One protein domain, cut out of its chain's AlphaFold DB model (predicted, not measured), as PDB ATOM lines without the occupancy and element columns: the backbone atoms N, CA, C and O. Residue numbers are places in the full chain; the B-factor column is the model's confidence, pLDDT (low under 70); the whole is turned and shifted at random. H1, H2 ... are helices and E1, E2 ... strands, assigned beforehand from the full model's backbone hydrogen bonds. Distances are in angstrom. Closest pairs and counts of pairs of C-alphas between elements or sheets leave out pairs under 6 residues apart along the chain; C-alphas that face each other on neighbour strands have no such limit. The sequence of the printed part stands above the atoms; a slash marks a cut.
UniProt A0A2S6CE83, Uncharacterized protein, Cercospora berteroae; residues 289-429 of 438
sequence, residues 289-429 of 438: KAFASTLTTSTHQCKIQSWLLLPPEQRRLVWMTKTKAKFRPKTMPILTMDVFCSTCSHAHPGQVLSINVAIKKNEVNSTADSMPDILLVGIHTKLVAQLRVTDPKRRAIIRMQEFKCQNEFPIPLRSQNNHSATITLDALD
ATOM      1  N   LYS A 289      23.584  14.375 -40.022       59.03
ATOM      2  CA  LYS A 289      22.568  15.285 -40.566       59.03
ATOM      3  C   LYS A 289      21.153  15.007 -40.047       59.03
ATOM      4  O   LYS A 289      20.357  15.938 -39.960       59.03
ATOM      5  N   ALA A 290      20.835  13.760 -39.692       57.44
ATOM      6  CA  ALA A 290      19.552  13.410 -39.091       57.44
ATOM      7  C   ALA A 290      19.400  14.050 -37.702       57.44
ATOM      8  O   ALA A 290      18.328  14.568 -37.393       57.44
ATOM      9  N   PHE A 291      20.480  14.125 -36.911       56.00
ATOM     10  CA  PHE A 291      20.451  14.704 -35.560       56.00
ATOM     11  C   PHE A 291      20.195  16.210 -35.556       56.00
ATOM     12  O   PHE A 291      19.510  16.718 -34.670       56.00
ATOM     13  N   ALA A 292      20.701  16.927 -36.564       56.97
ATOM     14  CA  ALA A 292      20.481  18.366 -36.693       56.97
ATOM     15  C   ALA A 292      19.011  18.719 -36.993       56.97
ATOM     16  O   ALA A 292      18.562  19.819 -36.679       56.97
ATOM     17  N   SER A 293      18.259  17.792 -37.598       55.38
ATOM     18  CA  SER A 293      16.894  18.043 -38.077       55.38
ATOM     19  C   SER A 293      15.789  17.785 -37.052       55.38
ATOM     20  O   SER A 293      14.638  18.138 -37.301       55.38
ATOM     21  N   THR A 294      16.106  17.200 -35.896       60.94
ATOM     22  CA  THR A 294      15.088  16.743 -34.946       60.94
ATOM     23  C   THR A 294      15.346  17.291 -33.541       60.94
ATOM     24  O   THR A 294      15.735  16.574 -32.619       60.94
ATOM     25  N   LEU A 295      15.156  18.603 -33.385       74.19
ATOM     26  CA  LEU A 295      15.198  19.280 -32.089       74.19
ATOM     27  C   LEU A 295      13.800  19.308 -31.466       74.19
ATOM     28  O   LEU A 295      12.849  19.813 -32.060       74.19
ATOM     29  N   THR A 296      13.678  18.812 -30.240       80.31
ATOM     30  CA  THR A 296      12.501  19.013 -29.393       80.31
ATOM     31  C   THR A 296      12.773  20.166 -28.442       80.31
ATOM     32  O   THR A 296      13.779  20.177 -27.739       80.31
ATOM     33  N   THR A 297      11.877  21.153 -28.414       86.75
ATOM     34  CA  THR A 297      11.970  22.292 -27.491       86.75
ATOM     35  C   THR A 297      10.810  22.249 -26.515       86.75
ATOM     36  O   THR A 297       9.655  22.347 -26.927       86.75
ATOM     37  N   SER A 298      11.104  22.120 -25.221       87.50
ATOM     38  CA  SER A 298      10.124  22.376 -24.170       87.50
ATOM     39  C   SER A 298      10.168  23.850 -23.780       87.50
ATOM     40  O   SER A 298      11.228  24.474 -23.752       87.50
ATOM     41  N   THR A 299       8.994  24.423 -23.515       91.06
ATOM     42  CA  THR A 299       8.860  25.813 -23.069       91.06
ATOM     43  C   THR A 299       8.187  25.823 -21.706       91.06
ATOM     44  O   THR A 299       7.109  25.251 -21.540       91.06
ATOM     45  N   HIS A 300       8.817  26.476 -20.735       90.75
ATOM     46  CA  HIS A 300       8.292  26.646 -19.388       90.75
ATOM     47  C   HIS A 300       8.217  28.125 -19.046       90.75
ATOM     48  O   HIS A 300       9.209  28.841 -19.132       90.75
ATOM     49  N   GLN A 301       7.047  28.580 -18.616       93.19
ATOM     50  CA  GLN A 301       6.872  29.962 -18.197       93.19
ATOM     51  C   GLN A 301       7.208  30.118 -16.710       93.19
ATOM     52  O   GLN A 301       6.758  29.342 -15.867       93.19
ATOM     53  N   CYS A 302       7.977  31.151 -16.380       91.62
ATOM     54  CA  CYS A 302       8.317  31.545 -15.021       91.62
ATOM     55  C   CYS A 302       7.876  32.990 -14.769       91.62
ATOM     56  O   CYS A 302       7.973  33.848 -15.645       91.62
ATOM     57  N   LYS A 303       7.406  33.275 -13.552       92.06
ATOM     58  CA  LYS A 303       6.979  34.610 -13.131       92.06
ATOM     59  C   LYS A 303       7.661  34.978 -11.823       92.06
ATOM     60  O   LYS A 303       7.466  34.313 -10.809       92.06
ATOM     61  N   ILE A 304       8.417  36.067 -11.843       88.88
ATOM     62  CA  ILE A 304       9.092  36.630 -10.678       88.88
ATOM     63  C   ILE A 304       8.496  38.003 -10.410       88.88
ATOM     64  O   ILE A 304       8.459  38.861 -11.287       88.88
ATOM     65  N   GLN A 305       8.048  38.231  -9.181       87.62
ATOM     66  CA  GLN A 305       7.597  39.543  -8.739       87.62
ATOM     67  C   GLN A 305       8.475  40.001  -7.581       87.62
ATOM     68  O   GLN A 305       8.453  39.412  -6.502       87.62
ATOM     69  N   SER A 306       9.285  41.031  -7.815       82.50
ATOM     70  CA  SER A 306      10.241  41.502  -6.818       82.50
ATOM     71  C   SER A 306      10.640  42.949  -7.059       82.50
ATOM     72  O   SER A 306      10.904  43.362  -8.182       82.50
ATOM     73  N   TRP A 307      10.788  43.705  -5.975       76.31
ATOM     74  CA  TRP A 307      11.364  45.053  -5.992       76.31
ATOM     75  C   TRP A 307      12.823  45.074  -6.490       76.31
ATOM     76  O   TRP A 307      13.302  46.119  -6.921       76.31
ATOM     77  N   LEU A 308      13.528  43.933  -6.463       76.25
ATOM     78  CA  LEU A 308      14.887  43.798  -7.005       76.25
ATOM     79  C   LEU A 308      14.946  43.957  -8.528       76.25
ATOM     80  O   LEU A 308      16.030  44.137  -9.067       76.25
ATOM     81  N   LEU A 309      13.808  43.903  -9.218       80.25
ATOM     82  CA  LEU A 309      13.729  44.107 -10.664       80.25
ATOM     83  C   LEU A 309      13.668  45.593 -11.052       80.25
ATOM     84  O   LEU A 309      13.780  45.915 -12.228       80.25
ATOM     85  N   LEU A 310      13.514  46.502 -10.082       75.44
ATOM     86  CA  LEU A 310      13.551  47.944 -10.334       75.44
ATOM     87  C   LEU A 310      14.966  48.394 -10.747       75.44
ATOM     88  O   LEU A 310      15.941  47.739 -10.369       75.44
ATOM     89  N   PRO A 311      15.126  49.526 -11.448       73.62
ATOM     90  CA  PRO A 311      16.432  50.141 -11.676       73.62
ATOM     91  C   PRO A 311      17.187  50.422 -10.358       73.62
ATOM     92  O   PRO A 311      16.548  50.715  -9.339       73.62
ATOM     93  N   PRO A 312      18.536  50.374 -10.334       75.69
ATOM     94  CA  PRO A 312      19.337  50.559  -9.114       75.69
ATOM     95  C   PRO A 312      19.010  51.834  -8.320       75.69
ATOM     96  O   PRO A 312      19.001  51.814  -7.088       75.69
ATOM     97  N   GLU A 313      18.682  52.916  -9.024       76.88
ATOM     98  CA  GLU A 313      18.303  54.215  -8.457       76.88
ATOM     99  C   GLU A 313      17.010  54.132  -7.629       76.88
ATOM    100  O   GLU A 313      16.917  54.692  -6.537       76.88
ATOM    101  N   GLN A 314      16.039  53.339  -8.090       70.56
ATOM    102  CA  GLN A 314      14.753  53.140  -7.421       70.56
ATOM    103  C   GLN A 314      14.831  52.094  -6.295       70.56
ATOM    104  O   GLN A 314      14.080  52.170  -5.319       70.56
ATOM    105  N   ARG A 315      15.780  51.145  -6.363       70.69
ATOM    106  CA  ARG A 315      15.989  50.126  -5.311       70.69
ATOM    107  C   ARG A 315      16.350  50.744  -3.955       70.69
ATOM    108  O   ARG A 315      15.872  50.266  -2.924       70.69
ATOM    109  N   ARG A 316      17.171  51.805  -3.940       63.78
ATOM    110  CA  ARG A 316      17.617  52.482  -2.700       63.78
ATOM    111  C   ARG A 316      16.466  53.174  -1.965       63.78
ATOM    112  O   ARG A 316      16.366  53.044  -0.745       63.78
ATOM    113  N   LEU A 317      15.568  53.832  -2.702       63.59
ATOM    114  CA  LEU A 317      14.367  54.467  -2.142       63.59
ATOM    115  C   LEU A 317      13.434  53.446  -1.475       63.59
ATOM    116  O   LEU A 317      12.912  53.701  -0.388       63.59
ATOM    117  N   VAL A 318      13.267  52.270  -2.087       60.53
ATOM    118  CA  VAL A 318      12.441  51.184  -1.536       60.53
ATOM    119  C   VAL A 318      13.072  50.588  -0.274       60.53
ATOM    120  O   VAL A 318      12.363  50.288   0.684       60.53
ATOM    121  N   TRP A 319      14.400  50.446  -0.216       58.75
ATOM    122  CA  TRP A 319      15.068  49.950   0.993       58.75
ATOM    123  C   TRP A 319      14.911  50.902   2.186       58.75
ATOM    124  O   TRP A 319      14.595  50.442   3.281       58.75
ATOM    125  N   MET A 320      15.025  52.216   1.966       59.00
ATOM    126  CA  MET A 320      14.810  53.217   3.019       59.00
ATOM    127  C   MET A 320      13.345  53.319   3.476       59.00
ATOM    128  O   MET A 320      13.085  53.621   4.636       59.00
ATOM    129  N   THR A 321      12.374  53.041   2.599       55.25
ATOM    130  CA  THR A 321      10.933  53.076   2.933       55.25
ATOM    131  C   THR A 321      10.391  51.763   3.513       55.25
ATOM    132  O   THR A 321       9.329  51.770   4.143       55.25
ATOM    133  N   LYS A 322      11.123  50.642   3.395       53.50
ATOM    134  CA  LYS A 322      10.762  49.337   3.991       53.50
ATOM    135  C   LYS A 322      10.611  49.360   5.512       53.50
ATOM    136  O   LYS A 322       9.902  48.519   6.052       53.50
ATOM    137  N   THR A 323      11.227  50.316   6.202       53.56
ATOM    138  CA  THR A 323      11.068  50.489   7.652       53.56
ATOM    139  C   THR A 323       9.773  51.210   8.040       53.56
ATOM    140  O   THR A 323       9.436  51.214   9.220       53.56
ATOM    141  N   LYS A 324       9.012  51.788   7.091       51.34
ATOM    142  CA  LYS A 324       7.784  52.550   7.401       51.34
ATOM    143  C   LYS A 324       6.530  52.218   6.581       51.34
ATOM    144  O   LYS A 324       5.458  52.677   6.964       51.34
ATOM    145  N   ALA A 325       6.583  51.408   5.520       47.78
ATOM    146  CA  ALA A 325       5.388  51.116   4.717       47.78
ATOM    147  C   ALA A 325       5.250  49.637   4.318       47.78
ATOM    148  O   ALA A 325       6.104  49.069   3.637       47.78
ATOM    149  N   LYS A 326       4.110  49.029   4.687       49.91
ATOM    150  CA  LYS A 326       3.615  47.753   4.144       49.91
ATOM    151  C   LYS A 326       3.355  47.916   2.642       49.91
ATOM    152  O   LYS A 326       2.261  48.313   2.239       49.91
ATOM    153  N   PHE A 327       4.345  47.612   1.810       54.75
ATOM    154  CA  PHE A 327       4.142  47.549   0.366       54.75
ATOM    155  C   PHE A 327       3.145  46.438   0.031       54.75
ATOM    156  O   PHE A 327       3.345  45.269   0.363       54.75
ATOM    157  N   ARG A 328       2.045  46.818  -0.626       57.75
ATOM    158  CA  ARG A 328       1.074  45.872  -1.178       57.75
ATOM    159  C   ARG A 328       1.691  45.234  -2.434       57.75
ATOM    160  O   ARG A 328       2.207  45.975  -3.267       57.75
ATOM    161  N   PRO A 329       1.576  43.910  -2.640       59.47
ATOM    162  CA  PRO A 329       2.108  43.210  -3.819       59.47
ATOM    163  C   PRO A 329       1.697  43.803  -5.179       59.47
ATOM    164  O   PRO A 329       2.348  43.549  -6.180       59.47
ATOM    165  N   LYS A 330       0.636  44.619  -5.244       64.75
ATOM    166  CA  LYS A 330       0.109  45.197  -6.491       64.75
ATOM    167  C   LYS A 330       1.029  46.204  -7.201       64.75
ATOM    168  O   LYS A 330       0.782  46.464  -8.369       64.75
ATOM    169  N   THR A 331       2.046  46.769  -6.545       69.62
ATOM    170  CA  THR A 331       2.918  47.802  -7.152       69.62
ATOM    171  C   THR A 331       4.321  47.312  -7.516       69.62
ATOM    172  O   THR A 331       5.141  48.105  -7.969       69.62
ATOM    173  N   MET A 332       4.634  46.028  -7.310       80.62
ATOM    174  CA  MET A 332       5.958  45.488  -7.638       80.62
ATOM    175  C   MET A 332       6.040  45.083  -9.114       80.62
ATOM    176  O   MET A 332       5.098  44.441  -9.594       80.62
ATOM    177  N   PRO A 333       7.159  45.376  -9.806       84.44
ATOM    178  CA  PRO A 333       7.363  44.940 -11.182       84.44
ATOM    179  C   PRO A 333       7.357  43.413 -11.272       84.44
ATOM    180  O   PRO A 333       7.818  42.701 -10.370       84.44
ATOM    181  N   ILE A 334       6.808  42.925 -12.378       89.75
ATOM    182  CA  ILE A 334       6.627  41.512 -12.685       89.75
ATOM    183  C   ILE A 334       7.518  41.186 -13.879       89.75
ATOM    184  O   ILE A 334       7.286  41.654 -14.996       89.75
ATOM    185  N   LEU A 335       8.524  40.350 -13.661       91.50
ATOM    186  CA  LEU A 335       9.300  39.745 -14.730       91.50
ATOM    187  C   LEU A 335       8.688  38.389 -15.075       91.50
ATOM    188  O   LEU A 335       8.771  37.445 -14.290       91.50
ATOM    189  N   THR A 336       8.068  38.306 -16.250       93.94
ATOM    190  CA  THR A 336       7.606  37.037 -16.819       93.94
ATOM    191  C   THR A 336       8.630  36.596 -17.856       93.94
ATOM    192  O   THR A 336       9.038  37.401 -18.691       93.94
ATOM    193  N   MET A 337       9.077  35.346 -17.783       94.69
ATOM    194  CA  MET A 337      10.102  34.780 -18.658       94.69
ATOM    195  C   MET A 337       9.646  33.439 -19.208       94.69
ATOM    196  O   MET A 337       9.024  32.659 -18.491       94.69
ATOM    197  N   ASP A 338      10.030  33.155 -20.443       94.69
ATOM    198  CA  ASP A 338       9.881  31.850 -21.067       94.69
ATOM    199  C   ASP A 338      11.258  31.171 -21.102       94.69
ATOM    200  O   ASP A 338      12.228  31.709 -21.644       94.69
ATOM    201  N   VAL A 339      11.348  30.011 -20.456       93.88
ATOM    202  CA  VAL A 339      12.527  29.143 -20.415       93.88
ATOM    203  C   VAL A 339      12.361  28.086 -21.495       93.88
ATOM    204  O   VAL A 339      11.472  27.238 -21.416       93.88
ATOM    205  N   PHE A 340      13.216  28.151 -22.502       94.00
ATOM    206  CA  PHE A 340      13.294  27.203 -23.600       94.00
ATOM    207  C   PHE A 340      14.414  26.212 -23.314       94.00
ATOM    208  O   PHE A 340      15.561  26.615 -23.125       94.00
ATOM    209  N   CYS A 341      14.083  24.927 -23.312       90.69
ATOM    210  CA  CYS A 341      15.057  23.847 -23.244       90.69
ATOM    211  C   CYS A 341      14.935  23.020 -24.522       90.69
ATOM    212  O   CYS A 341      13.955  22.296 -24.709       90.69
ATOM    213  N   SER A 342      15.916  23.146 -25.408       88.81
ATOM    214  CA  SER A 342      15.981  22.401 -26.664       88.81
ATOM    215  C   SER A 342      16.974  21.251 -26.548       88.81
ATOM    216  O   SER A 342      18.102  21.449 -26.104       88.81
ATOM    217  N   THR A 343      16.569  20.056 -26.966       84.25
ATOM    218  CA  THR A 343      17.407  18.848 -26.991       84.25
ATOM    219  C   THR A 343      17.116  18.026 -28.248       84.25
ATOM    220  O   THR A 343      16.194  18.337 -29.004       84.25
ATOM    221  N   CYS A 344      17.901  16.981 -28.498       74.25
ATOM    222  CA  CYS A 344      17.638  16.029 -29.571       74.25
ATOM    223  C   CYS A 344      16.372  15.211 -29.260       74.25
ATOM    224  O   CYS A 344      16.208  14.685 -28.159       74.25
ATOM    225  N   SER A 345      15.481  15.060 -30.241       69.38
ATOM    226  CA  SER A 345      14.280  14.222 -30.115       69.38
ATOM    227  C   SER A 345      14.592  12.724 -30.120       69.38
ATOM    228  O   SER A 345      13.777  11.915 -29.677       69.38
ATOM    229  N   HIS A 346      15.758  12.362 -30.651       68.56
ATOM    230  CA  HIS A 346      16.277  11.007 -30.729       68.56
ATOM    231  C   HIS A 346      17.690  11.001 -30.151       68.56
ATOM    232  O   HIS A 346      18.476  11.909 -30.420       68.56
ATOM    233  N   ALA A 347      17.981   9.992 -29.336       69.25
ATOM    234  CA  ALA A 347      19.275   9.791 -28.706       69.25
ATOM    235  C   ALA A 347      19.771   8.378 -29.018       69.25
ATOM    236  O   ALA A 347      18.973   7.435 -29.051       69.25
ATOM    237  N   HIS A 348      21.078   8.236 -29.227       67.44
ATOM    238  CA  HIS A 348      21.716   6.965 -29.566       67.44
ATOM    239  C   HIS A 348      22.817   6.619 -28.569       67.44
ATOM    240  O   HIS A 348      23.431   7.526 -28.007       67.44
ATOM    241  N   PRO A 349      23.083   5.324 -28.336       68.00
ATOM    242  CA  PRO A 349      24.181   4.917 -27.474       68.00
ATOM    243  C   PRO A 349      25.516   5.527 -27.912       68.00
ATOM    244  O   PRO A 349      25.808   5.611 -29.105       68.00
ATOM    245  N   GLY A 350      26.309   5.989 -26.946       71.38
ATOM    246  CA  GLY A 350      27.571   6.696 -27.176       71.38
ATOM    247  C   GLY A 350      27.426   8.161 -27.605       71.38
ATOM    248  O   GLY A 350      28.430   8.868 -27.673       71.38
ATOM    249  N   GLN A 351      26.211   8.653 -27.872       76.44
ATOM    250  CA  GLN A 351      26.001  10.042 -28.270       76.44
ATOM    251  C   GLN A 351      26.194  10.983 -27.080       76.44
ATOM    252  O   GLN A 351      25.508  10.868 -26.065       76.44
ATOM    253  N   VAL A 352      27.078  11.964 -27.243       83.75
ATOM    254  CA  VAL A 352      27.210  13.107 -26.334       83.75
ATOM    255  C   VAL A 352      25.989  14.006 -26.510       83.75
ATOM    256  O   VAL A 352      25.756  14.554 -27.591       83.75
ATOM    257  N   LEU A 353      25.179  14.143 -25.460       84.31
ATOM    258  CA  LEU A 353      23.957  14.941 -25.522       84.31
ATOM    259  C   LEU A 353      24.269  16.419 -25.293       84.31
ATOM    260  O   LEU A 353      25.099  16.776 -24.461       84.31
ATOM    261  N   SER A 354      23.582  17.292 -26.027       88.81
ATOM    262  CA  SER A 354      23.677  18.741 -25.851       88.81
ATOM    263  C   SER A 354      22.288  19.344 -25.688       88.81
ATOM    264  O   SER A 354      21.399  19.119 -26.507       88.81
ATOM    265  N   ILE A 355      22.110  20.117 -24.622       90.69
ATOM    266  CA  ILE A 355      20.877  20.821 -24.280       90.69
ATOM    267  C   ILE A 355      21.133  22.312 -24.444       90.69
ATOM    268  O   ILE A 355      22.022  22.871 -23.806       90.69
ATOM    269  N   ASN A 356      20.350  22.981 -25.280       93.38
ATOM    270  CA  ASN A 356      20.362  24.434 -25.359       93.38
ATOM    271  C   ASN A 356      19.306  24.996 -24.405       93.38
ATOM    272  O   ASN A 356      18.117  24.709 -24.557       93.38
ATOM    273  N   VAL A 357      19.744  25.781 -23.426       94.62
ATOM    274  CA  VAL A 357      18.868  26.500 -22.502       94.62
ATOM    275  C   VAL A 357      18.880  27.969 -22.886       94.62
ATOM    276  O   VAL A 357      19.930  28.604 -22.860       94.62
ATOM    277  N   ALA A 358      17.713  28.523 -23.200       95.25
ATOM    278  CA  ALA A 358      17.536  29.944 -23.466       95.25
ATOM    279  C   ALA A 358      16.417  30.506 -22.595       95.25
ATOM    280  O   ALA A 358      15.342  29.921 -22.496       95.25
ATOM    281  N   ILE A 359      16.646  31.662 -21.983       95.06
ATOM    282  CA  ILE A 359      15.631  32.355 -21.192       95.06
ATOM    283  C   ILE A 359      15.310  33.655 -21.910       95.06
ATOM    284  O   ILE A 359      16.209  34.428 -22.223       95.06
ATOM    285  N   LYS A 360      14.033  33.914 -22.185       94.62
ATOM    286  CA  LYS A 360      13.601  35.164 -22.821       94.62
ATOM    287  C   LYS A 360      12.554  35.853 -21.974       94.62
ATOM    288  O   LYS A 360      11.697  35.201 -21.384       94.62
ATOM    289  N   LYS A 361      12.599  37.180 -21.937       93.50
ATOM    290  CA  LYS A 361      11.537  37.986 -21.340       93.50
ATOM    291  C   LYS A 361      10.263  37.853 -22.179       93.50
ATOM    292  O   LYS A 361      10.292  37.987 -23.400       93.50
ATOM    293  N   ASN A 362       9.144  37.605 -21.512       93.56
ATOM    294  CA  ASN A 362       7.826  37.610 -22.126       93.56
ATOM    295  C   ASN A 362       7.267  39.037 -22.063       93.56
ATOM    296  O   ASN A 362       6.731  39.455 -21.036       93.56
ATOM    297  N   GLU A 363       7.426  39.791 -23.151       92.06
ATOM    298  CA  GLU A 363       7.076  41.221 -23.203       92.06
ATOM    299  C   GLU A 363       5.579  41.492 -22.989       92.06
ATOM    300  O   GLU A 363       5.212  42.541 -22.475       92.06
ATOM    301  N   VAL A 364       4.706  40.538 -23.325       92.69
ATOM    302  CA  VAL A 364       3.249  40.700 -23.175       92.69
ATOM    303  C   VAL A 364       2.840  40.692 -21.701       92.69
ATOM    304  O   VAL A 364       1.967  41.447 -21.281       92.69
ATOM    305  N   ASN A 365       3.475  39.830 -20.906       91.06
ATOM    306  CA  ASN A 365       3.080  39.561 -19.524       91.06
ATOM    307  C   ASN A 365       4.037  40.163 -18.487       91.06
ATOM    308  O   ASN A 365       3.865  39.932 -17.285       91.06
ATOM    309  N   SER A 366       5.084  40.863 -18.921       90.19
ATOM    310  CA  SER A 366       6.093  41.438 -18.040       90.19
ATOM    311  C   SER A 366       5.933  42.950 -17.925       90.19
ATOM    312  O   SER A 366       5.817  43.654 -18.918       90.19
ATOM    313  N   THR A 367       5.984  43.450 -16.694       89.94
ATOM    314  CA  THR A 367       6.013  44.883 -16.369       89.94
ATOM    315  C   THR A 367       7.397  45.358 -15.918       89.94
ATOM    316  O   THR A 367       7.533  46.476 -15.436       89.94
ATOM    317  N   ALA A 368       8.423  44.504 -16.009       86.50
ATOM    318  CA  ALA A 368       9.802  44.864 -15.694       86.50
ATOM    319  C   ALA A 368      10.461  45.554 -16.899       86.50
ATOM    320  O   ALA A 368      10.342  45.067 -18.023       86.50
ATOM    321  N   ASP A 369      11.191  46.645 -16.665       84.69
ATOM    322  CA  ASP A 369      11.802  47.441 -17.743       84.69
ATOM    323  C   ASP A 369      12.947  46.704 -18.451       84.69
ATOM    324  O   ASP A 369      13.139  46.844 -19.655       84.69
ATOM    325  N   SER A 370      13.703  45.886 -17.716       83.62
ATOM    326  CA  SER A 370      14.865  45.162 -18.241       83.62
ATOM    327  C   SER A 370      14.953  43.740 -17.699       83.62
ATOM    328  O   SER A 370      14.417  43.416 -16.635       83.62
ATOM    329  N   MET A 371      15.624  42.879 -18.463       86.75
ATOM    330  CA  MET A 371      15.959  41.523 -18.048       86.75
ATOM    331  C   MET A 371      17.264  41.559 -17.234       86.75
ATOM    332  O   MET A 371      18.236  42.158 -17.697       86.75
ATOM    333  N   PRO A 372      17.298  40.984 -16.020       87.88
ATOM    334  CA  PRO A 372      18.521  40.912 -15.236       87.88
ATOM    335  C   PRO A 372      19.485  39.877 -15.822       87.88
ATOM    336  O   PRO A 372      19.060  38.939 -16.493       87.88
ATOM    337  N   ASP A 373      20.766  39.996 -15.469       88.69
ATOM    338  CA  ASP A 373      21.722  38.906 -15.658       88.69
ATOM    339  C   ASP A 373      21.261  37.679 -14.860       88.69
ATOM    340  O   ASP A 373      20.977  37.771 -13.660       88.69
ATOM    341  N   ILE A 374      21.196  36.525 -15.520       90.50
ATOM    342  CA  ILE A 374      20.786  35.263 -14.904       90.50
ATOM    343  C   ILE A 374      22.012  34.367 -14.769       90.50
ATOM    344  O   ILE A 374      22.807  34.234 -15.692       90.50
ATOM    345  N   LEU A 375      22.169  33.732 -13.610       93.69
ATOM    346  CA  LEU A 375      23.187  32.706 -13.394       93.69
ATOM    347  C   LEU A 375      22.504  31.344 -13.379       93.69
ATOM    348  O   LEU A 375      21.708  31.053 -12.485       93.69
ATOM    349  N   LEU A 376      22.826  30.505 -14.359       92.38
ATOM    350  CA  LEU A 376      22.451  29.102 -14.324       92.38
ATOM    351  C   LEU A 376      23.426  28.377 -13.394       92.38
ATOM    352  O   LEU A 376      24.609  28.267 -13.695       92.38
ATOM    353  N   VAL A 377      22.940  27.921 -12.242       93.81
ATOM    354  CA  VAL A 377      23.782  27.332 -11.182       93.81
ATOM    355  C   VAL A 377      23.982  25.825 -11.314       93.81
ATOM    356  O   VAL A 377      24.878  25.271 -10.690       93.81
ATOM    357  N   GLY A 378      23.147  25.160 -12.108       89.75
ATOM    358  CA  GLY A 378      23.229  23.726 -12.323       89.75
ATOM    359  C   GLY A 378      22.109  23.225 -13.219       89.75
ATOM    360  O   GLY A 378      21.104  23.908 -13.435       89.75
ATOM    361  N   ILE A 379      22.289  22.008 -13.712       87.62
ATOM    362  CA  ILE A 379      21.277  21.249 -14.433       87.62
ATOM    363  C   ILE A 379      21.202  19.851 -13.832       87.62
ATOM    364  O   ILE A 379      22.213  19.291 -13.416       87.62
ATOM    365  N   HIS A 380      19.997  19.291 -13.801       86.12
ATOM    366  CA  HIS A 380      19.791  17.894 -13.452       86.12
ATOM    367  C   HIS A 380      19.081  17.207 -14.605       86.12
ATOM    368  O   HIS A 380      17.976  17.612 -14.977       86.12
ATOM    369  N   THR A 381      19.711  16.196 -15.194       81.44
ATOM    370  CA  THR A 381      19.160  15.491 -16.353       81.44
ATOM    371  C   THR A 381      19.143  13.995 -16.096       81.44
ATOM    372  O   THR A 381      20.112  13.414 -15.612       81.44
ATOM    373  N   LYS A 382      18.005  13.377 -16.419       81.19
ATOM    374  CA  LYS A 382      17.741  11.956 -16.210       81.19
ATOM    375  C   LYS A 382      17.145  11.360 -17.471       81.19
ATOM    376  O   LYS A 382      16.112  11.846 -17.930       81.19
ATOM    377  N   LEU A 383      17.748  10.300 -18.000       74.00
ATOM    378  CA  LEU A 383      17.076   9.452 -18.979       74.00
ATOM    379  C   LEU A 383      16.291   8.390 -18.233       74.00
ATOM    380  O   LEU A 383      16.857   7.674 -17.413       74.00
ATOM    381  N   VAL A 384      15.004   8.269 -18.546       70.44
ATOM    382  CA  VAL A 384      14.135   7.263 -17.945       70.44
ATOM    383  C   VAL A 384      13.596   6.334 -19.026       70.44
ATOM    384  O   VAL A 384      12.780   6.741 -19.849       70.44
ATOM    385  N   ALA A 385      14.021   5.073 -19.003       64.50
ATOM    386  CA  ALA A 385      13.457   4.029 -19.849       64.50
ATOM    387  C   ALA A 385      12.333   3.308 -19.090       64.50
ATOM    388  O   ALA A 385      12.541   2.787 -17.993       64.50
ATOM    389  N   GLN A 386      11.129   3.284 -19.669       58.19
ATOM    390  CA  GLN A 386       9.961   2.618 -19.086       58.19
ATOM    391  C   GLN A 386       9.586   1.382 -19.900       58.19
ATOM    392  O   GLN A 386       9.150   1.495 -21.046       58.19
ATOM    393  N   LEU A 387       9.680   0.202 -19.287       57.44
ATOM    394  CA  LEU A 387       9.114  -1.013 -19.864       57.44
ATOM    395  C   LEU A 387       7.641  -1.120 -19.454       57.44
ATOM    396  O   LEU A 387       7.322  -1.409 -18.296       57.44
ATOM    397  N   ARG A 388       6.730  -0.912 -20.410       50.28
ATOM    398  CA  ARG A 388       5.310  -1.231 -20.218       50.28
ATOM    399  C   ARG A 388       5.113  -2.732 -20.384       50.28
ATOM    400  O   ARG A 388       5.111  -3.246 -21.498       50.28
ATOM    401  N   VAL A 389       4.944  -3.431 -19.267       52.38
ATOM    402  CA  VAL A 389       4.505  -4.828 -19.276       52.38
ATOM    403  C   VAL A 389       2.990  -4.835 -19.489       52.38
ATOM    404  O   VAL A 389       2.266  -4.115 -18.810       52.38
ATOM    405  N   THR A 390       2.505  -5.626 -20.444       48.12
ATOM    406  CA  THR A 390       1.075  -5.747 -20.796       48.12
ATOM    407  C   THR A 390       0.209  -6.360 -19.692       48.12
ATOM    408  O   THR A 390      -1.014  -6.299 -19.768       48.12
ATOM    409  N   ASP A 391       0.822  -6.934 -18.657       53.34
ATOM    410  CA  ASP A 391       0.139  -7.486 -17.490       53.34
ATOM    411  C   ASP A 391      -0.049  -6.391 -16.417       53.34
ATOM    412  O   ASP A 391       0.938  -5.971 -15.806       53.34
ATOM    413  N   PRO A 392      -1.287  -5.938 -16.134       49.84
ATOM    414  CA  PRO A 392      -1.563  -4.838 -15.204       49.84
ATOM    415  C   PRO A 392      -1.190  -5.148 -13.747       49.84
ATOM    416  O   PRO A 392      -1.147  -4.242 -12.916       49.84
ATOM    417  N   LYS A 393      -0.901  -6.415 -13.412       51.19
ATOM    418  CA  LYS A 393      -0.416  -6.812 -12.080       51.19
ATOM    419  C   LYS A 393       1.105  -6.715 -11.939       51.19
ATOM    420  O   LYS A 393       1.626  -6.882 -10.836       51.19
ATOM    421  N   ARG A 394       1.837  -6.464 -13.030       49.25
ATOM    422  CA  ARG A 394       3.298  -6.346 -13.026       49.25
ATOM    423  C   ARG A 394       3.689  -4.875 -13.046       49.25
ATOM    424  O   ARG A 394       3.257  -4.115 -13.904       49.25
ATOM    425  N   ARG A 395       4.512  -4.468 -12.077       49.56
ATOM    426  CA  ARG A 395       5.043  -3.101 -12.015       49.56
ATOM    427  C   ARG A 395       5.853  -2.812 -13.279       49.56
ATOM    428  O   ARG A 395       6.673  -3.636 -13.682       49.56
ATOM    429  N   ALA A 396       5.623  -1.641 -13.870       51.78
ATOM    430  CA  ALA A 396       6.495  -1.107 -14.903       51.78
ATOM    431  C   ALA A 396       7.908  -0.982 -14.328       51.78
ATOM    432  O   ALA A 396       8.097  -0.451 -13.232       51.78
ATOM    433  N   ILE A 397       8.886  -1.505 -15.056       54.19
ATOM    434  CA  ILE A 397      10.288  -1.368 -14.686       54.19
ATOM    435  C   ILE A 397      10.749  -0.024 -15.241       54.19
ATOM    436  O   ILE A 397      10.626   0.231 -16.443       54.19
ATOM    437  N   ILE A 398      11.242   0.831 -14.348       57.81
ATOM    438  CA  ILE A 398      11.751   2.163 -14.655       57.81
ATOM    439  C   ILE A 398      13.268   2.110 -14.475       57.81
ATOM    440  O   ILE A 398      13.746   1.893 -13.366       57.81
ATOM    441  N   ARG A 399      14.014   2.279 -15.565       64.31
ATOM    442  CA  ARG A 399      15.478   2.393 -15.568       64.31
ATOM    443  C   ARG A 399      15.854   3.867 -15.684       64.31
ATOM    444  O   ARG A 399      15.193   4.587 -16.430       64.31
ATOM    445  N   MET A 400      16.870   4.312 -14.946       67.75
ATOM    446  CA  MET A 400      17.264   5.720 -14.878       67.75
ATOM    447  C   MET A 400      18.777   5.866 -15.064       67.75
ATOM    448  O   MET A 400      19.529   5.303 -14.277       67.75
ATOM    449  N   GLN A 401      19.208   6.632 -16.064       78.19
ATOM    450  CA  GLN A 401      20.586   7.121 -16.177       78.19
ATOM    451  C   GLN A 401      20.599   8.586 -15.740       78.19
ATOM    452  O   GLN A 401      19.802   9.385 -16.239       78.19
ATOM    453  N   GLU A 402      21.463   8.933 -14.790       83.56
ATOM    454  CA  GLU A 402      21.734  10.327 -14.431       83.56
ATOM    455  C   GLU A 402      22.930  10.814 -15.243       83.56
ATOM    456  O   GLU A 402      23.983  10.179 -15.218       83.56
ATOM    457  N   PHE A 403      22.764  11.922 -15.963       83.81
ATOM    458  CA  PHE A 403      23.832  12.475 -16.789       83.81
ATOM    459  C   PHE A 403      24.695  13.446 -15.992       83.81
ATOM    460  O   PHE A 403      24.180  14.310 -15.269       83.81
ATOM    461  N   LYS A 404      26.010  13.349 -16.171       87.31
ATOM    462  CA  LYS A 404      26.963  14.326 -15.652       87.31
ATOM    463  C   LYS A 404      27.135  15.456 -16.658       87.31
ATOM    464  O   LYS A 404      27.461  15.243 -17.821       87.31
ATOM    465  N   CYS A 405      26.949  16.683 -16.188       89.62
ATOM    466  CA  CYS A 405      27.238  17.867 -16.982       89.62
ATOM    467  C   CYS A 405      28.753  18.055 -17.133       89.62
ATOM    468  O   CYS A 405      29.486  17.971 -16.148       89.62
ATOM    469  N   GLN A 406      29.203  18.333 -18.356       90.81
ATOM    470  CA  GLN A 406      30.607  18.613 -18.663       90.81
ATOM    471  C   GLN A 406      30.957  20.095 -18.498       90.81
ATOM    472  O   GLN A 406      32.114  20.429 -18.258       90.81
ATOM    473  N   ASN A 407      29.978  20.995 -18.621       92.50
ATOM    474  CA  ASN A 407      30.203  22.424 -18.421       92.50
ATOM    475  C   ASN A 407      30.482  22.748 -16.951       92.50
ATOM    476  O   ASN A 407      29.835  22.209 -16.051       92.50
ATOM    477  N   GLU A 408      31.370  23.714 -16.726       93.12
ATOM    478  CA  GLU A 408      31.564  24.321 -15.414       93.12
ATOM    479  C   GLU A 408      30.400  25.264 -15.078       93.12
ATOM    480  O   GLU A 408      29.979  26.089 -15.892       93.12
ATOM    481  N   PHE A 409      29.885  25.144 -13.856       91.62
ATOM    482  CA  PHE A 409      28.871  26.037 -13.304       91.62
ATOM    483  C   PHE A 409      29.494  27.008 -12.289       91.62
ATOM    484  O   PHE A 409      30.454  26.640 -11.609       91.62
ATOM    485  N   PRO A 410      28.928  28.220 -12.111       94.69
ATOM    486  CA  PRO A 410      27.711  28.738 -12.743       94.69
ATOM    487  C   PRO A 410      27.936  29.298 -14.157       94.69
ATOM    488  O   PRO A 410      28.959  29.919 -14.434       94.69
ATOM    489  N   ILE A 411      26.934  29.163 -15.032       94.94
ATOM    490  CA  ILE A 411      26.962  29.686 -16.406       94.94
ATOM    491  C   ILE A 411      26.191  31.017 -16.466       94.94
ATOM    492  O   ILE A 411      24.991  31.040 -16.172       94.94
ATOM    493  N   PRO A 412      26.832  32.137 -16.848       95.19
ATOM    494  CA  PRO A 412      26.152  33.420 -16.975       95.19
ATOM    495  C   PRO A 412      25.330  33.513 -18.268       95.19
ATOM    496  O   PRO A 412      25.845  33.352 -19.372       95.19
ATOM    497  N   LEU A 413      24.051  33.848 -18.128       94.38
ATOM    498  CA  LEU A 413      23.107  34.155 -19.201       94.38
ATOM    499  C   LEU A 413      22.871  35.671 -19.202       94.38
ATOM    500  O   LEU A 413      22.229  36.212 -18.300       94.38
ATOM    501  N   ARG A 414      23.440  36.356 -20.194       94.31
ATOM    502  CA  ARG A 414      23.484  37.820 -20.312       94.31
ATOM    503  C   ARG A 414      22.978  38.266 -21.679       94.31
ATOM    504  O   ARG A 414      22.835  37.473 -22.606       94.31
ATOM    505  N   SER A 415      22.807  39.571 -21.867       90.50
ATOM    506  CA  SER A 415      22.472  40.135 -23.183       90.50
ATOM    507  C   SER A 415      23.453  39.709 -24.287       90.50
ATOM    508  O   SER A 415      23.025  39.408 -25.395       90.50
ATOM    509  N   GLN A 416      24.746  39.592 -23.967       92.94
ATOM    510  CA  GLN A 416      25.814  39.209 -24.903       92.94
ATOM    511  C   GLN A 416      25.621  37.822 -25.538       92.94
ATOM    512  O   GLN A 416      26.004  37.630 -26.687       92.94
ATOM    513  N   ASN A 417      25.028  36.865 -24.816       91.50
ATOM    514  CA  ASN A 417      24.744  35.517 -25.324       91.50
ATOM    515  C   ASN A 417      23.247  35.288 -25.561       91.50
ATOM    516  O   ASN A 417      22.787  34.145 -25.569       91.50
ATOM    517  N   ASN A 418      22.474  36.368 -25.726       92.88
ATOM    518  CA  ASN A 418      21.017  36.323 -25.853       92.88
ATOM    519  C   ASN A 418      20.344  35.517 -24.729       92.88
ATOM    520  O   ASN A 418      19.316  34.878 -24.952       92.88
ATOM    521  N   HIS A 419      20.940  35.539 -23.532       94.56
ATOM    522  CA  HIS A 419      20.518  34.775 -22.360       94.56
ATOM    523  C   HIS A 419      20.366  33.274 -22.656       94.56
ATOM    524  O   HIS A 419      19.426  32.624 -22.192       94.56
ATOM    525  N   SER A 420      21.292  32.730 -23.453       95.69
ATOM    526  CA  SER A 420      21.312  31.325 -23.857       95.69
ATOM    527  C   SER A 420      22.670  30.668 -23.622       95.69
ATOM    528  O   SER A 420      23.709  31.328 -23.653       95.69
ATOM    529  N   ALA A 421      22.654  29.361 -23.371       95.88
ATOM    530  CA  ALA A 421      23.846  28.543 -23.218       95.88
ATOM    531  C   ALA A 421      23.599  27.115 -23.710       95.88
ATOM    532  O   ALA A 421      22.527  26.543 -23.504       95.88
ATOM    533  N   THR A 422      24.628  26.524 -24.310       94.12
ATOM    534  CA  THR A 422      24.650  25.102 -24.650       94.12
ATOM    535  C   THR A 422      25.346  24.328 -23.542       94.12
ATOM    536  O   THR A 422      26.474  24.635 -23.160       94.12
ATOM    537  N   ILE A 423      24.648  23.323 -23.037       93.31
ATOM    538  CA  ILE A 423      25.078  22.439 -21.969       93.31
ATOM    539  C   ILE A 423      25.332  21.071 -22.578       93.31
ATOM    540  O   ILE A 423      24.425  20.464 -23.141       93.31
ATOM    541  N   THR A 424      26.552  20.585 -22.449       91.69
ATOM    542  CA  THR A 424      26.984  19.276 -22.908       91.69
ATOM    543  C   THR A 424      26.976  18.310 -21.732       91.69
ATOM    544  O   THR A 424      27.485  18.599 -20.646       91.69
ATOM    545  N   LEU A 425      26.356  17.161 -21.946       89.94
ATOM    546  CA  LEU A 425      26.277  16.063 -20.996       89.94
ATOM    547  C   LEU A 425      27.270  14.969 -21.392       89.94
ATOM    548  O   LEU A 425      27.817  14.975 -22.494       89.94
ATOM    549  N   ASP A 426      27.509  14.020 -20.501       87.00
ATOM    550  CA  ASP A 426      28.186  12.777 -20.840       87.00
ATOM    551  C   ASP A 426      27.450  11.977 -21.927       87.00
ATOM    552  O   ASP A 426      26.301  12.235 -22.298       87.00
ATOM    553  N   ALA A 427      28.191  11.035 -22.511       82.12
ATOM    554  CA  ALA A 427      27.668  10.174 -23.552       82.12
ATOM    555  C   ALA A 427      26.560   9.273 -22.997       82.12
ATOM    556  O   ALA A 427      26.654   8.767 -21.877       82.12
ATOM    557  N   LEU A 428      25.531   9.032 -23.810       77.56
ATOM    558  CA  LEU A 428      24.546   8.003 -23.514       77.56
ATOM    559  C   LEU A 428      25.247   6.648 -23.365       77.56
ATOM    560  O   LEU A 428      26.118   6.323 -24.176       77.56
ATOM    561  N   ASP A 429      24.859   5.850 -22.369       70.75
ATOM    562  CA  ASP A 429      25.484   4.541 -22.163       70.75
ATOM    563  C   ASP A 429      25.374   3.673 -23.429       70.75
ATOM    564  O   ASP A 429      24.390   3.744 -24.171       70.75
TER     565      ASP A 429
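AT A GLANCE: This is residues 289 to 429 of the 438 residues of an uncharacterized protein of Cercospora berteroae (UniProt A0A2S6CE83). A twisted sheet of four long strands, E1, E2, E3 and E8, makes the body; H2 and its loop lie beyond one end of it, and the hairpin E5 and E6 reaches away toward the other end as an arm. The short pair E4 and E7 leads into that arm, with E7 close by E8; of the H2 loop, residues 320 to 326 stand free. The printed part has 141 residues, with two named helices and eight named strands in the order H1 E1 H2 E2 E3 E4 E5 E6 E7 E8, and is mostly strand. The large sheet has the order E1, E2, E3, E8 and is antiparallel, as are the pairs E4 and E7 and E5 and E6. The whole is loose, with a radius of gyration of the C-alphas of 20.8 A, and elongated, spanning 64 by 42 by 28 A.

HOW THE PARTS SIT: In the large sheet E1, residues 295 to 305, is an edge strand and the antiparallel neighbour of E2, residues 334 to 344, with N 300 and O 339 2.8 A apart, within hydrogen-bond range. E2 forms a hairpin with E3, residues 352 to 361, where N 340 and O 358 are 2.8 A apart. E8, residues 420 to 427, is the other edge strand, antiparallel to E3, with N 355 and O 423 2.8 A apart. From edge to edge the strands' lines turn by 52 degrees. The closest C-alphas of E8 and E7, residues 411 to 413, are those of Ser 420 and Leu 413, 5.7 A apart. E7 is antiparallel to E4, residues 374 to 376, with N 411 and O 376 2.8 A apart. E5, residues 381 to 387, and E6, residues 397 to 403, form a hairpin, with N 385 and O 399 2.9 A apart. The closest C-alphas of E6 and E8 are Phe 403 and Asp 426, 6.0 A apart. H2, residues 312 to 321, and H1, residues 289 to 292, are not on the large sheet. In H2, 4 of 6 O i to N i+4 pairs are within hydrogen-bond range; H1 is too short for such a pair.

IN THESE COORDINATES: H1 begins at C-alpha 289, (22.568, 15.285, -40.566). E1 measures 31.8 A from first to last C-alpha, E2 32.5 A, E3 29.8 A and E8 22.1 A. H2 measures 14.9 A and begins at C-alpha 312, (19.337, 50.559, -9.114). E5 measures 19.6 A and E6 19.5 A, while E4 and E7 have three residues each. E8 ends at C-alpha 427, (27.668, 10.174, -23.552).

THE WHOLE: The two C-alphas farthest apart are those of Met 320 and Asp 391, 65.7 A. The printed part has no cut. The links H2 to E2 and E3 to E4 are long, 12 residues each. The mean pLDDT of the printed part is 78.3; residues 289 to 294, 316 to 331, 345 to 349 and 385 to 400 are under 70.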